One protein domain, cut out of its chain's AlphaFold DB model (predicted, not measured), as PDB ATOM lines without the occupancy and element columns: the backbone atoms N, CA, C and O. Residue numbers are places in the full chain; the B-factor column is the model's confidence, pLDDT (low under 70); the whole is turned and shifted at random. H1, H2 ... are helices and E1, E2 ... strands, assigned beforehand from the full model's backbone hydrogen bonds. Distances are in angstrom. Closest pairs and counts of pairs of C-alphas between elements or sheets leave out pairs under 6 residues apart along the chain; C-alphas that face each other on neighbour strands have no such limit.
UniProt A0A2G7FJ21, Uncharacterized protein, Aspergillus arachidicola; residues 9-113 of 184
ATOM      1  N   GLU A   9      10.327 -15.293  52.389       83.69
ATOM      2  CA  GLU A   9       9.454 -14.419  53.182       83.69
ATOM      3  C   GLU A   9       9.059 -13.155  52.408       83.69
ATOM      4  O   GLU A   9       8.058 -12.512  52.717       83.69
ATOM      5  N   ILE A  10       9.866 -12.788  51.411       86.56
ATOM      6  CA  ILE A  10       9.628 -11.648  50.530       86.56
ATOM      7  C   ILE A  10       8.876 -12.102  49.281       86.56
ATOM      8  O   ILE A  10       8.127 -11.321  48.707       86.56
ATOM      9  N   TRP A  11       9.046 -13.340  48.828       88.06
ATOM     10  CA  TRP A  11       8.397 -13.818  47.612       88.06
ATOM     11  C   TRP A  11       6.873 -13.978  47.826       88.06
ATOM     12  O   TRP A  11       6.454 -14.713  48.716       88.06
ATOM     13  N   PRO A  12       6.005 -13.291  47.051       86.44
ATOM     14  CA  PRO A  12       4.583 -13.159  47.393       86.44
ATOM     15  C   PRO A  12       3.730 -14.389  47.048       86.44
ATOM     16  O   PRO A  12       2.558 -14.453  47.414       86.44
ATOM     17  N   VAL A  13       4.290 -15.353  46.318       85.06
ATOM     18  CA  VAL A  13       3.650 -16.628  45.976       85.06
ATOM     19  C   VAL A  13       4.647 -17.756  46.171       85.06
ATOM     20  O   VAL A  13       5.837 -17.527  45.996       85.06
ATOM     21  N   PRO A  14       4.210 -18.985  46.465       77.19
ATOM     22  CA  PRO A  14       5.088 -20.143  46.390       77.19
ATOM     23  C   PRO A  14       5.753 -20.243  45.013       77.19
ATOM     24  O   PRO A  14       5.138 -19.956  43.983       77.19
ATOM     25  N   SER A  15       7.014 -20.669  44.983       70.38
ATOM     26  CA  SER A  15       7.758 -20.876  43.735       70.38
ATOM     27  C   SER A  15       7.171 -21.993  42.865       70.38
ATOM     28  O   SER A  15       7.397 -22.016  41.655       70.38
ATOM     29  N   MET A  16       6.398 -22.899  43.469       72.75
ATOM     30  CA  MET A  16       5.700 -23.988  42.797       72.75
ATOM     31  C   MET A  16       4.214 -23.969  43.150       72.75
ATOM     32  O   MET A  16       3.841 -23.865  44.315       72.75
ATOM     33  N   ILE A  17       3.376 -24.099  42.124       73.88
ATOM     34  CA  ILE A  17       1.946 -24.364  42.280       73.88
ATOM     35  C   ILE A  17       1.815 -25.873  42.492       73.88
ATOM     36  O   ILE A  17       2.129 -26.643  41.585       73.88
ATOM     37  N   ASP A  18       1.402 -26.288  43.684       74.44
ATOM     38  CA  ASP A  18       1.105 -27.689  43.977       74.44
ATOM     39  C   ASP A  18      -0.315 -28.080  43.517       74.44
ATOM     40  O   ASP A  18      -1.114 -27.244  43.080       74.44
ATOM     41  N   ASP A  19      -0.634 -29.374  43.604       71.69
ATOM     42  CA  ASP A  19      -1.939 -29.906  43.192       71.69
ATOM     43  C   ASP A  19      -3.100 -29.263  43.970       71.69
ATOM     44  O   ASP A  19      -4.192 -29.078  43.423       71.69
ATOM     45  N   ALA A  20      -2.870 -28.876  45.229       75.75
ATOM     46  CA  ALA A  20      -3.872 -28.229  46.066       75.75
ATOM     47  C   ALA A  20      -4.176 -26.803  45.577       75.75
ATOM     48  O   ALA A  20      -5.342 -26.471  45.357       75.75
ATOM     49  N   LEU A  21      -3.144 -25.991  45.324       73.94
ATOM     50  CA  LEU A  21      -3.263 -24.648  44.748       73.94
ATOM     51  C   LEU A  21      -3.877 -24.682  43.348       73.94
ATOM     52  O   LEU A  21      -4.700 -23.829  43.013       73.94
ATOM     53  N   SER A  22      -3.525 -25.681  42.537       72.69
ATOM     54  CA  SER A  22      -4.146 -25.879  41.228       72.69
ATOM     55  C   SER A  22      -5.644 -26.179  41.346       72.69
ATOM     56  O   SER A  22      -6.423 -25.689  40.528       72.69
ATOM     57  N   ALA A  23      -6.061 -26.963  42.344       76.50
ATOM     58  CA  ALA A  23      -7.466 -27.309  42.557       76.50
ATOM     59  C   ALA A  23      -8.301 -26.120  43.058       76.50
ATOM     60  O   ALA A  23      -9.457 -25.968  42.659       76.50
ATOM     61  N   THR A  24      -7.728 -25.256  43.900       79.25
ATOM     62  CA  THR A  24      -8.402 -24.047  44.407       79.25
ATOM     63  C   THR A  24      -8.333 -22.856  43.450       79.25
ATOM     64  O   THR A  24      -9.089 -21.899  43.608       79.25
ATOM     65  N   GLY A  25      -7.451 -22.921  42.453       76.94
ATOM     66  CA  GLY A  25      -7.158 -21.838  41.524       76.94
ATOM     67  C   GLY A  25      -5.853 -21.134  41.884       76.94
ATOM     68  O   GLY A  25      -5.697 -20.594  42.979       76.94
ATOM     69  N   ALA A  26      -4.915 -21.124  40.935       79.88
ATOM     70  CA  ALA A  26      -3.631 -20.465  41.113       79.88
ATOM     71  C   ALA A  26      -3.791 -18.931  41.177       79.88
ATOM     72  O   ALA A  26      -4.588 -18.362  40.420       79.88
ATOM     73  N   PRO A  27      -3.020 -18.236  42.033       84.06
ATOM     74  CA  PRO A  27      -3.076 -16.785  42.130       84.06
ATOM     75  C   PRO A  27      -2.654 -16.131  40.809       84.06
ATOM     76  O   PRO A  27      -1.600 -16.424  40.245       84.06
ATOM     77  N   VAL A  28      -3.488 -15.211  40.318       88.38
ATOM     78  CA  VAL A  28      -3.220 -14.449  39.087       88.38
ATOM     79  C   VAL A  28      -2.343 -13.223  39.355       88.38
ATOM     80  O   VAL A  28      -1.598 -12.796  38.474       88.38
ATOM     81  N   PHE A  29      -2.423 -12.673  40.566       91.12
ATOM     82  CA  PHE A  29      -1.679 -11.508  41.028       91.12
ATOM     83  C   PHE A  29      -1.331 -11.680  42.506       91.12
ATOM     84  O   PHE A  29      -2.188 -12.072  43.298       91.12
ATOM     85  N   ALA A  30      -0.102 -11.336  42.872       91.62
ATOM     86  CA  ALA A  30       0.328 -11.195  44.253       91.62
ATOM     87  C   ALA A  30       1.442 -10.151  44.348       91.62
ATOM     88  O   ALA A  30       2.239  -9.994  43.419       91.62
ATOM     89  N   ALA A  31       1.517  -9.456  45.477       93.56
ATOM     90  CA  ALA A  31       2.566  -8.484  45.729       93.56
ATOM     91  C   ALA A  31       2.993  -8.498  47.197       93.56
ATOM     92  O   ALA A  31       2.193  -8.802  48.081       93.56
ATOM     93  N   SER A  32       4.246  -8.139  47.443       93.69
ATOM     94  CA  SER A  32       4.821  -7.988  48.777       93.69
ATOM     95  C   SER A  32       5.695  -6.739  48.839       93.69
ATOM     96  O   SER A  32       6.300  -6.319  47.848       93.69
ATOM     97  N   LEU A  33       5.759  -6.143  50.025       92.44
ATOM     98  CA  LEU A  33       6.602  -4.995  50.331       92.44
ATOM     99  C   LEU A  33       7.629  -5.406  51.379       92.44
ATOM    100  O   LEU A  33       7.299  -6.110  52.333       92.44
ATOM    101  N   PHE A  34       8.859  -4.942  51.216       91.25
ATOM    102  CA  PHE A  34       9.935  -5.180  52.169       91.25
ATOM    103  C   PHE A  34      10.817  -3.944  52.307       91.25
ATOM    104  O   PHE A  34      10.836  -3.074  51.435       91.25
ATOM    105  N   LEU A  35      11.536  -3.857  53.422       92.06
ATOM    106  CA  LEU A  35      12.425  -2.742  53.723       92.06
ATOM    107  C   LEU A  35      13.876  -3.200  53.668       92.06
ATOM    108  O   LEU A  35      14.231  -4.260  54.183       92.06
ATOM    109  N   PHE A  36      14.714  -2.369  53.065       89.50
ATOM    110  CA  PHE A  36      16.158  -2.481  53.162       89.50
ATOM    111  C   PHE A  36      16.640  -1.839  54.469       89.50
ATOM    112  O   PHE A  36      15.975  -0.982  55.057       89.50
ATOM    113  N   SER A  37      17.826  -2.237  54.934       90.12
ATOM    114  CA  SER A  37      18.422  -1.715  56.174       90.12
ATOM    115  C   SER A  37      18.664  -0.202  56.152       90.12
ATOM    116  O   SER A  37      18.761   0.425  57.202       90.12
ATOM    117  N   ASP A  38      18.767   0.383  54.961       93.81
ATOM    118  CA  ASP A  38      18.958   1.811  54.706       93.81
ATOM    119  C   ASP A  38      17.638   2.569  54.468       93.81
ATOM    120  O   ASP A  38      17.658   3.682  53.948       93.81
ATOM    121  N   GLN A  39      16.498   1.991  54.865       92.00
ATOM    122  CA  GLN A  39      15.148   2.539  54.653       92.00
ATOM    123  C   GLN A  39      14.699   2.578  53.184       92.00
ATOM    124  O   GLN A  39      13.645   3.139  52.877       92.00
ATOM    125  N   GLY A  40      15.444   1.956  52.264       92.75
ATOM    126  CA  GLY A  40      14.925   1.665  50.933       92.75
ATOM    127  C   GLY A  40      13.682   0.774  51.013       92.75
ATOM    128  O   GLY A  40      13.562  -0.066  51.904       92.75
ATOM    129  N   VAL A  41      12.765   0.919  50.055       92.06
ATOM    130  CA  VAL A  41      11.581   0.057  49.936       92.06
ATOM    131  C   VAL A  41      11.726  -0.823  48.703       92.06
ATOM    132  O   VAL A  41      11.987  -0.337  47.602       92.06
ATOM    133  N   GLY A  42      11.549  -2.123  48.890       92.12
ATOM    134  CA  GLY A  42      11.425  -3.097  47.824       92.12
ATOM    135  C   GLY A  42       9.969  -3.490  47.612       92.12
ATOM    136  O   GLY A  42       9.214  -3.675  48.567       92.12
ATOM    137  N   LEU A  43       9.583  -3.634  46.348       92.50
ATOM    138  CA  LEU A  43       8.284  -4.150  45.935       92.50
ATOM    139  C   LEU A  43       8.521  -5.375  45.052       92.50
ATOM    140  O   LEU A  43       9.179  -5.269  44.015       92.50
ATOM    141  N   CYS A  44       7.981  -6.525  45.448       92.25
ATOM    142  CA  CYS A  44       7.937  -7.714  44.606       92.25
ATOM    143  C   CYS A  44       6.514  -7.894  44.080       92.25
ATOM    144  O   CYS A  44       5.554  -7.802  44.843       92.25
ATOM    145  N   VAL A  45       6.373  -8.139  42.777       92.50
ATOM    146  CA  VAL A  45       5.075  -8.371  42.136       92.50
ATOM    147  C   VAL A  45       5.173  -9.620  41.276       92.50
ATOM    148  O   VAL A  45       6.046  -9.721  40.415       92.50
ATOM    149  N   CYS A  46       4.247 -10.547  41.484       90.69
ATOM    150  CA  CYS A  46       4.085 -11.740  40.670       90.69
ATOM    151  C   CYS A  46       2.734 -11.678  39.965       90.69
ATOM    152  O   CYS A  46       1.697 -11.509  40.608       90.69
ATOM    153  N   LEU A  47       2.743 -11.843  38.642       91.12
ATOM    154  CA  LEU A  47       1.529 -12.061  37.867       91.12
ATOM    155  C   LEU A  47       1.655 -13.319  37.030       91.12
ATOM    156  O   LEU A  47       2.719 -13.635  36.495       91.12
ATOM    157  N   HIS A  48       0.535 -14.009  36.877       87.94
ATOM    158  CA  HIS A  48       0.466 -15.180  36.033       87.94
ATOM    159  C   HIS A  48       0.573 -14.772  34.553       87.94
ATOM    160  O   HIS A  48      -0.263 -14.021  34.049       87.94
ATOM    161  N   HIS A  49       1.561 -15.303  33.825       86.06
ATOM    162  CA  HIS A  49       1.860 -14.878  32.445       86.06
ATOM    163  C   HIS A  49       0.713 -15.171  31.449       86.06
ATOM    164  O   HIS A  49       0.572 -14.498  30.431       86.06
ATOM    165  N   ASN A  50      -0.164 -16.138  31.747       81.69
ATOM    166  CA  ASN A  50      -1.384 -16.357  30.948       81.69
ATOM    167  C   ASN A  50      -2.412 -15.218  31.066       81.69
ATOM    168  O   ASN A  50      -3.290 -15.107  30.213       81.69
ATOM    169  N   ALA A  51      -2.343 -14.413  32.127       85.31
ATOM    170  CA  ALA A  51      -3.260 -13.302  32.355       85.31
ATOM    171  C   ALA A  51      -2.675 -11.964  31.896       85.31
ATOM    172  O   ALA A  51      -3.425 -11.091  31.457       85.31
ATOM    173  N   VAL A  52      -1.352 -11.800  31.997       89.19
ATOM    174  CA  VAL A  52      -0.673 -10.551  31.667       89.19
ATOM    175  C   VAL A  52       0.619 -10.804  30.897       89.19
ATOM    176  O   VAL A  52       1.383 -11.712  31.220       89.19
ATOM    177  N   ASP A  53       0.883  -9.967  29.901       90.88
ATOM    178  CA  ASP A  53       2.197  -9.847  29.276       90.88
ATOM    179  C   ASP A  53       2.985  -8.668  29.882       90.88
ATOM    180  O   ASP A  53       2.524  -7.978  30.796       90.88
ATOM    181  N   ALA A  54       4.198  -8.419  29.379       88.75
ATOM    182  CA  ALA A  54       5.046  -7.333  29.872       88.75
ATOM    183  C   ALA A  54       4.403  -5.940  29.700       88.75
ATOM    184  O   ALA A  54       4.581  -5.059  30.546       88.75
ATOM    185  N   THR A  55       3.628  -5.743  28.632       89.62
ATOM    186  CA  THR A  55       2.926  -4.482  28.365       89.62
ATOM    187  C   THR A  55       1.802  -4.273  29.372       89.62
ATOM    188  O   THR A  55       1.724  -3.222  30.007       89.62
ATOM    189  N   GLY A  56       0.963  -5.287  29.580       89.62
ATOM    190  CA  GLY A  56      -0.103  -5.258  30.573       89.62
ATOM    191  C   GLY A  56       0.443  -5.073  31.987       89.62
ATOM    192  O   GLY A  56      -0.113  -4.291  32.753       89.62
ATOM    193  N   PHE A  57       1.571  -5.707  32.317       92.06
ATOM    194  CA  PHE A  57       2.247  -5.491  33.595       92.06
ATOM    195  C   PHE A  57       2.677  -4.032  33.768       92.06
ATOM    196  O   PHE A  57       2.409  -3.433  34.809       92.06
ATOM    197  N   THR A  58       3.286  -3.442  32.737       92.44
ATOM    198  CA  THR A  58       3.696  -2.029  32.752       92.44
ATOM    199  C   THR A  58       2.505  -1.111  33.012       92.44
ATOM    200  O   THR A  58       2.593  -0.205  33.840       92.44
ATOM    201  N   GLU A  59       1.366  -1.374  32.370       91.56
ATOM    202  CA  GLU A  59       0.148  -0.595  32.583       91.56
ATOM    203  C   GLU A  59      -0.417  -0.757  33.997       91.56
ATOM    204  O   GLU A  59      -0.794   0.240  34.615       91.56
ATOM    205  N   ILE A  60      -0.418  -1.972  34.552       91.25
ATOM    206  CA  ILE A  60      -0.830  -2.219  35.941       91.25
ATOM    207  C   ILE A  60       0.042  -1.411  36.905       91.25
ATOM    208  O   ILE A  60      -0.491  -0.679  37.738       91.25
ATOM    209  N   VAL A  61       1.369  -1.486  36.771       92.94
ATOM    210  CA  VAL A  61       2.305  -0.746  37.635       92.94
ATOM    211  C   VAL A  61       2.114   0.763  37.483       92.94
ATOM    212  O   VAL A  61       2.095   1.488  38.476       92.94
ATOM    213  N   ARG A  62       1.907   1.249  36.255       91.69
ATOM    214  CA  ARG A  62       1.651   2.668  35.975       91.69
ATOM    215  C   ARG A  62       0.366   3.156  36.647       91.69
ATOM    216  O   ARG A  62       0.360   4.243  37.226       91.69
ATOM    217  N   LEU A  63      -0.721   2.390  36.554       90.81
ATOM    218  CA  LEU A  63      -1.999   2.724  37.187       90.81
ATOM    219  C   LEU A  63      -1.889   2.669  38.714       90.81
ATOM    220  O   LEU A  63      -2.367   3.580  39.384       90.81
ATOM    221  N   TRP A  64      -1.195   1.665  39.251       91.69
ATOM    222  CA  TRP A  64      -0.956   1.533  40.687       91.69
ATOM    223  C   TRP A  64      -0.144   2.712  41.247       91.69
ATOM    224  O   TRP A  64      -0.507   3.305  42.263       91.69
ATOM    225  N   ALA A  65       0.909   3.133  40.544       91.81
ATOM    226  CA  ALA A  65       1.686   4.312  40.918       91.81
ATOM    227  C   ALA A  65       0.846   5.602  40.880       91.81
ATOM    228  O   ALA A  65       0.954   6.444  41.776       91.81
ATOM    229  N   ARG A  66      -0.024   5.753  39.869       89.88
ATOM    230  CA  ARG A  66      -0.944   6.898  39.778       89.88
ATOM    231  C   ARG A  66      -1.950   6.928  40.922       89.88
ATOM    232  O   ARG A  66      -2.118   7.994  41.498       89.88
ATOM    233  N   SER A  67      -2.530   5.788  41.304       89.88
ATOM    234  CA  SER A  67      -3.494   5.743  42.414       89.88
ATOM    235  C   SER A  67      -2.912   6.200  43.751       89.88
ATOM    236  O   SER A  67      -3.647   6.681  44.601       89.88
ATOM    237  N   PHE A  68      -1.593   6.078  43.943       88.12
ATOM    238  CA  PHE A  68      -0.925   6.615  45.132       88.12
ATOM    239  C   PHE A  68      -0.521   8.084  45.006       88.12
ATOM    240  O   PHE A  68      -0.390   8.766  46.018       88.12
ATOM    241  N   SER A  69      -0.270   8.559  43.786       90.12
ATOM    242  CA  SER A  69       0.266   9.904  43.550       90.12
ATOM    243  C   SER A  69      -0.828  10.961  43.380       90.12
ATOM    244  O   SER A  69      -0.564  12.144  43.577       90.12
ATOM    245  N   ASP A  70      -2.034  10.547  42.999       89.88
ATOM    246  CA  ASP A  70      -3.167  11.426  42.726       89.88
ATOM    247  C   ASP A  70      -4.391  10.982  43.553       89.88
ATOM    248  O   ASP A  70      -5.012   9.966  43.234       89.88
ATOM    249  N   PRO A  71      -4.762  11.732  44.610       81.62
ATOM    250  CA  PRO A  71      -5.914  11.425  45.462       81.62
ATOM    251  C   PRO A  71      -7.263  11.442  44.733       81.62
ATOM    252  O   PRO A  71      -8.237  10.905  45.255       81.62
ATOM    253  N   GLY A  72      -7.338  12.090  43.566       84.19
ATOM    254  CA  GLY A  72      -8.524  12.128  42.712       84.19
ATOM    255  C   GLY A  72      -8.503  11.079  41.602       84.19
ATOM    256  O   GLY A  72      -9.392  11.082  40.749       84.19
ATOM    257  N   PHE A  73      -7.494  10.202  41.575       84.75
ATOM    258  CA  PHE A  73      -7.391   9.173  40.556       84.75
ATOM    259  C   PHE A  73      -8.455   8.102  40.765       84.75
ATOM    260  O   PHE A  73      -8.346   7.227  41.624       84.75
ATOM    261  N   GLU A  74      -9.458   8.128  39.901       81.75
ATOM    262  CA  GLU A  74     -10.358   7.006  39.711       81.75
ATOM    263  C   GLU A  74      -9.868   6.157  38.542       81.75
ATOM    264  O   GLU A  74      -9.482   6.661  37.480       81.75
ATOM    265  N   PHE A  75      -9.904   4.837  38.719       75.06
ATOM    266  CA  PHE A  75      -9.713   3.935  37.599       75.06
ATOM    267  C   PHE A  75     -10.796   4.239  36.569       75.06
ATOM    268  O   PHE A  75     -11.986   4.067  36.830       75.06
ATOM    269  N   SER A  76     -10.382   4.678  35.381       68.75
ATOM    270  CA  SER A  76     -11.279   4.700  34.231       68.75
ATOM    271  C   SER A  76     -11.876   3.300  34.115       68.75
ATOM    272  O   SER A  76     -11.117   2.326  34.173       68.75
ATOM    273  N   ASN A  77     -13.205   3.192  33.998       60.97
ATOM    274  CA  ASN A  77     -13.873   1.901  33.826       60.97
ATOM    275  C   ASN A  77     -13.075   1.036  32.834       60.97
ATOM    276  O   ASN A  77     -12.617   1.581  31.818       60.97
ATOM    277  N   PRO A  78     -12.881  -0.274  33.107       61.50
ATOM    278  CA  PRO A  78     -12.188  -1.157  32.174       61.50
ATOM    279  C   PRO A  78     -12.792  -0.913  30.797       61.50
ATOM    280  O   PRO A  78     -14.019  -0.817  30.737       61.50
ATOM    281  N   PRO A  79     -11.976  -0.737  29.739       57.44
ATOM    282  CA  PRO A  79     -12.431  -0.177  28.475       57.44
ATOM    283  C   PRO A  79     -13.730  -0.861  28.069       57.44
ATOM    284  O   PRO A  79     -13.730  -2.040  27.695       57.44
ATOM    285  N   GLN A  80     -14.843  -0.138  28.235       55.75
ATOM    286  CA  GLN A  80     -16.159  -0.611  27.839       55.75
ATOM    287  C   GLN A  80     -16.026  -0.961  26.364       55.75
ATOM    288  O   GLN A  80     -15.473  -0.179  25.586       55.75
ATOM    289  N   GLY A  81     -16.397  -2.180  25.992       66.12
ATOM    290  CA  GLY A  81     -16.120  -2.655  24.647       66.12
ATOM    291  C   GLY A  81     -14.968  -3.646  24.520       66.12
ATOM    292  O   GLY A  81     -14.698  -4.035  23.391       66.12
ATOM    293  N   ARG A  82     -14.219  -4.054  25.564       75.50
ATOM    294  CA  ARG A  82     -13.150  -5.065  25.364       75.50
ATOM    295  C   ARG A  82     -13.731  -6.360  24.806       75.50
ATOM    296  O   ARG A  82     -13.173  -6.903  23.858       75.50
ATOM    297  N   LEU A  83     -14.828  -6.835  25.393       74.25
ATOM    298  CA  LEU A  83     -15.488  -8.059  24.956       74.25
ATOM    299  C   LEU A  83     -16.032  -7.888  23.535       74.25
ATOM    300  O   LEU A  83     -15.833  -8.755  22.702       74.25
ATOM    301  N   GLU A  84     -16.627  -6.740  23.236       79.50
ATOM    302  CA  GLU A  84     -17.211  -6.392  21.944       79.50
ATOM    303  C   GLU A  84     -16.135  -6.229  20.859       79.50
ATOM    304  O   GLU A  84     -16.292  -6.709  19.740       79.50
ATOM    305  N   ARG A  85     -14.997  -5.611  21.190       81.50
ATOM    306  CA  ARG A  85     -13.825  -5.473  20.314       81.50
ATOM    307  C   ARG A  85     -13.152  -6.813  20.074       81.50
ATOM    308  O   ARG A  85     -12.778  -7.085  18.939       81.50
ATOM    309  N   LEU A  86     -13.000  -7.633  21.115       77.06
ATOM    310  CA  LEU A  86     -12.496  -8.999  20.983       77.06
ATOM    311  C   LEU A  86     -13.452  -9.823  20.132       77.06
ATOM    312  O   LEU A  86     -13.013 -10.425  19.167       77.06
ATOM    313  N   SER A  87     -14.751  -9.780  20.415       76.94
ATOM    314  CA  SER A  87     -15.784 -10.458  19.633       76.94
ATOM    315  C   SER A  87     -15.745 -10.028  18.170       76.94
ATOM    316  O   SER A  87     -15.810 -10.883  17.298       76.94
ATOM    317  N   LYS A  88     -15.585  -8.731  17.881       82.00
ATOM    318  CA  LYS A  88     -15.457  -8.204  16.514       82.00
ATOM    319  C   LYS A  88     -14.147  -8.613  15.836       82.00
ATOM    320  O   LYS A  88     -14.128  -8.887  14.642       82.00
ATOM    321  N   ALA A  89     -13.034  -8.638  16.564       80.19
ATOM    322  CA  ALA A  89     -11.763  -9.108  16.016       80.19
ATOM    323  C   ALA A  89     -11.836 -10.610  15.701       80.19
ATOM    324  O   ALA A  89     -11.431 -11.046  14.624       80.19
ATOM    325  N   LEU A  90     -12.425 -11.381  16.617       73.25
ATOM    326  CA  LEU A  90     -12.590 -12.826  16.522       73.25
ATOM    327  C   LEU A  90     -13.689 -13.245  15.531       73.25
ATOM    328  O   LEU A  90     -13.618 -14.343  14.994       73.25
ATOM    329  N   SER A  91     -14.658 -12.381  15.206       71.31
ATOM    330  CA  SER A  91     -15.686 -12.677  14.190       71.31
ATOM    331  C   SER A  91     -15.140 -12.719  12.762       71.31
ATOM    332  O   SER A  91     -15.855 -13.102  11.847       71.31
ATOM    333  N   THR A  92     -13.887 -12.305  12.554       66.62
ATOM    334  CA  THR A  92     -13.213 -12.357  11.245       66.62
ATOM    335  C   THR A  92     -12.645 -13.752  10.945       66.62
ATOM    336  O   THR A  92     -12.084 -13.972   9.873       66.62
ATOM    337  N   TYR A  93     -12.749 -14.698  11.884       65.88
ATOM    338  CA  TYR A  93     -12.250 -16.057  11.694       65.88
ATOM    339  C   TYR A  93     -13.260 -16.930  10.922       65.88
ATOM    340  O   TYR A  93     -14.465 -16.804  11.140       65.88
ATOM    341  N   PRO A  94     -12.786 -17.812  10.021       63.94
ATOM    342  CA  PRO A  94     -13.642 -18.658   9.188       63.94
ATOM    343  C   PRO A  94     -14.549 -19.583  10.015       63.94
ATOM    344  O   PRO A  94     -14.162 -20.044  11.091       63.94
ATOM    345  N   GLU A  95     -15.739 -19.900   9.487       61.84
ATOM    346  CA  GLU A  95     -16.744 -20.766  10.138       61.84
ATOM    347  C   GLU A  95     -16.200 -22.152  10.551       61.84
ATOM    348  O   GLU A  95     -16.671 -22.746  11.524       61.84
ATOM    349  N   GLU A  96     -15.134 -22.627   9.897       59.06
ATOM    350  CA  GLU A  96     -14.374 -23.826  10.282       59.06
ATOM    351  C   GLU A  96     -13.830 -23.777  11.720       59.06
ATOM    352  O   GLU A  96     -13.788 -24.801  12.395       59.06
ATOM    353  N   ILE A  97     -13.453 -22.601  12.233       61.34
ATOM    354  CA  ILE A  97     -12.927 -22.447  13.602       61.34
ATOM    355  C   ILE A  97     -14.071 -22.337  14.617       61.34
ATOM    356  O   ILE A  97     -13.938 -22.788  15.751       61.34
ATOM    357  N   SER A  98     -15.213 -21.781  14.201       60.50
ATOM    358  CA  SER A  98     -16.415 -21.636  15.037       60.50
ATOM    359  C   SER A  98     -17.094 -22.982  15.331       60.50
ATOM    360  O   SER A  98     -17.685 -23.171  16.393       60.50
ATOM    361  N   SER A  99     -16.970 -23.945  14.410       65.19
ATOM    362  CA  SER A  99     -17.472 -25.318  14.581       65.19
ATOM    363  C   SER A  99     -16.543 -26.228  15.399       65.19
ATOM    364  O   SER A  99     -16.944 -27.328  15.791       65.19
ATOM    365  N   LEU A 100     -15.321 -25.777  15.701       68.06
ATOM    366  CA  LEU A 100     -14.342 -26.538  16.466       68.06
ATOM    367  C   LEU A 100     -14.669 -26.460  17.966       68.06
ATOM    368  O   LEU A 100     -14.647 -25.388  18.574       68.06
ATOM    369  N   LEU A 101     -14.955 -27.598  18.605       71.50
ATOM    370  CA  LEU A 101     -15.163 -27.623  20.054       71.50
ATOM    371  C   LEU A 101     -13.859 -27.231  20.762       71.50
ATOM    372  O   LEU A 101     -12.771 -27.616  20.333       71.50
ATOM    373  N   SER A 102     -13.947 -26.524  21.895       70.12
ATOM    374  CA  SER A 102     -12.750 -26.071  22.630       70.12
ATOM    375  C   SER A 102     -11.792 -27.219  22.969       70.12
ATOM    376  O   SER A 102     -10.579 -27.057  22.906       70.12
ATOM    377  N   LYS A 103     -12.334 -28.409  23.260       70.12
ATOM    378  CA  LYS A 103     -11.562 -29.640  23.478       70.12
ATOM    379  C   LYS A 103     -10.722 -30.048  22.261       70.12
ATOM    380  O   LYS A 103      -9.589 -30.475  22.446       70.12
ATOM    381  N   ASP A 104     -11.250 -29.878  21.055       75.38
ATOM    382  CA  ASP A 104     -10.605 -30.285  19.807       75.38
ATOM    383  C   ASP A 104      -9.556 -29.233  19.414       75.38
ATOM    384  O   ASP A 104      -8.444 -29.581  19.025       75.38
ATOM    385  N   LEU A 105      -9.839 -27.947  19.665       74.44
ATOM    386  CA  LEU A 105      -8.861 -26.860  19.539       74.44
ATOM    387  C   LEU A 105      -7.657 -27.047  20.475       74.44
ATOM    388  O   LEU A 105      -6.509 -26.888  20.061       74.44
ATOM    389  N   PHE A 106      -7.903 -27.389  21.741       72.38
ATOM    390  CA  PHE A 106      -6.825 -27.644  22.697       72.38
ATOM    391  C   PHE A 106      -6.065 -28.935  22.375       72.38
ATOM    392  O   PHE A 106      -4.851 -28.975  22.560       72.38
ATOM    393  N   ALA A 107      -6.729 -29.957  21.827       74.00
ATOM    394  CA  ALA A 107      -6.065 -31.179  21.371       74.00
ATOM    395  C   ALA A 107      -5.083 -30.927  20.209       74.00
ATOM    396  O   ALA A 107      -4.032 -31.564  20.156       74.00
ATOM    397  N   LEU A 108      -5.367 -29.962  19.324       77.06
ATOM    398  CA  LEU A 108      -4.450 -29.537  18.250       77.06
ATOM    399  C   LEU A 108      -3.217 -28.773  18.761       77.06
ATOM    400  O   LEU A 108      -2.242 -28.576  18.031       77.06
ATOM    401  N   HIS A 109      -3.244 -28.322  20.012       71.88
ATOM    402  CA  HIS A 109      -2.214 -27.479  20.593       71.88
ATOM    403  C   HIS A 109      -1.715 -28.074  21.912       71.88
ATOM    404  O   HIS A 109      -2.153 -27.647  22.980       71.88
ATOM    405  N   PRO A 110      -0.719 -28.983  21.874       65.06
ATOM    406  CA  PRO A 110      -0.193 -29.648  23.073       65.06
ATOM    407  C   PRO A 110       0.344 -28.678  24.144       65.06
ATOM    408  O   PRO A 110       0.418 -29.026  25.317       65.06
ATOM    409  N   LYS A 111       0.645 -27.427  23.765       62.84
ATOM    410  CA  LYS A 111       0.983 -26.316  24.673       62.84
ATOM    411  C   LYS A 111      -0.155 -25.868  25.605       62.84
ATOM    412  O   LYS A 111       0.118 -25.187  26.584       62.84
ATOM    413  N   TYR A 112      -1.405 -26.230  25.316       66.62
ATOM    414  CA  TYR A 112      -2.582 -25.952  26.151       66.62
ATOM    415  C   TYR A 112      -3.093 -27.210  26.863       66.62
ATOM    416  O   TYR A 112      -4.289 -27.357  27.123       66.62
ATOM    417  N   SER A 113      -2.179 -28.137  27.161       66.00
ATOM    418  CA  SER A 113      -2.467 -29.304  27.983       66.00
ATOM    419  C   SER A 113      -3.118 -28.893  29.306       66.00
ATOM    420  O   SER A 113      -2.692 -27.945  29.961       66.00
TER     421      SER A 113
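Overview. This is residues 9 to 113 of the 184 residues of an uncharacterized protein of Aspergillus arachidicola (UniProt A0A2G7FJ21). An open, C-shaped model: the strand hairpin E1 and E2 and the helix H2 make a V, and from the far end of H2 an unnamed stretch, residues 70 to 81, leads into a loose arc of three short helices, H3, H4 and H5. No helix touches another, and H1, before the hairpin, stands free. The printed part has 105 residues with five named helices and two named strands, in the order H1 E1 E2 H2 H3 H4 H5; the class is mixed, helices and strands, with one antiparallel sheet, E1 - E2. It is only just loose, close to extended, with a radius of gyration of the C-alphas of 19.4 A, and only just flat, spanning 61 by 39 by 21 A.

Along the chain. H1 is residues 19 to 24, beginning at C-alpha 19 (-1.939, -29.906, 43.192). E1, residues 29 to 35, is 20.9 A long, and E2, residues 41 to 47, 19.8 A. H2, residues 54 to 69, is 22.5 A. H3 is residues 82 to 90, 11.8 A; H4 is residues 95 to 98; H5, residues 102 to 107, ends at C-alpha 107 (-6.065, -31.179, 21.371).

Arrangement. H1 is apart from E2. E1 and E2 form a hairpin, antiparallel at 166 degrees, with N 30 and O 46 at 2.9 A. The closest C-alphas of E2 and H2, those of Leu 47 and Phe 57, are 7.9 A apart. H2 and H3 are apart, as are H3 and H4; H4 and H5 are only just apart, closest 8.4 A. Every O i to N i+4 pair is within hydrogen-bond range in H1, H2, H3 and H5; H4 is too short for one.

Size, cuts and confidence. The C-alphas farthest apart, of Asp 38 and Glu 95, are 61.4 A apart. The printed part has no cut. The link H2 to H3 is long. pLDDT is under 70 at residues 76 to 81, 92 to 100 and 110 to 113.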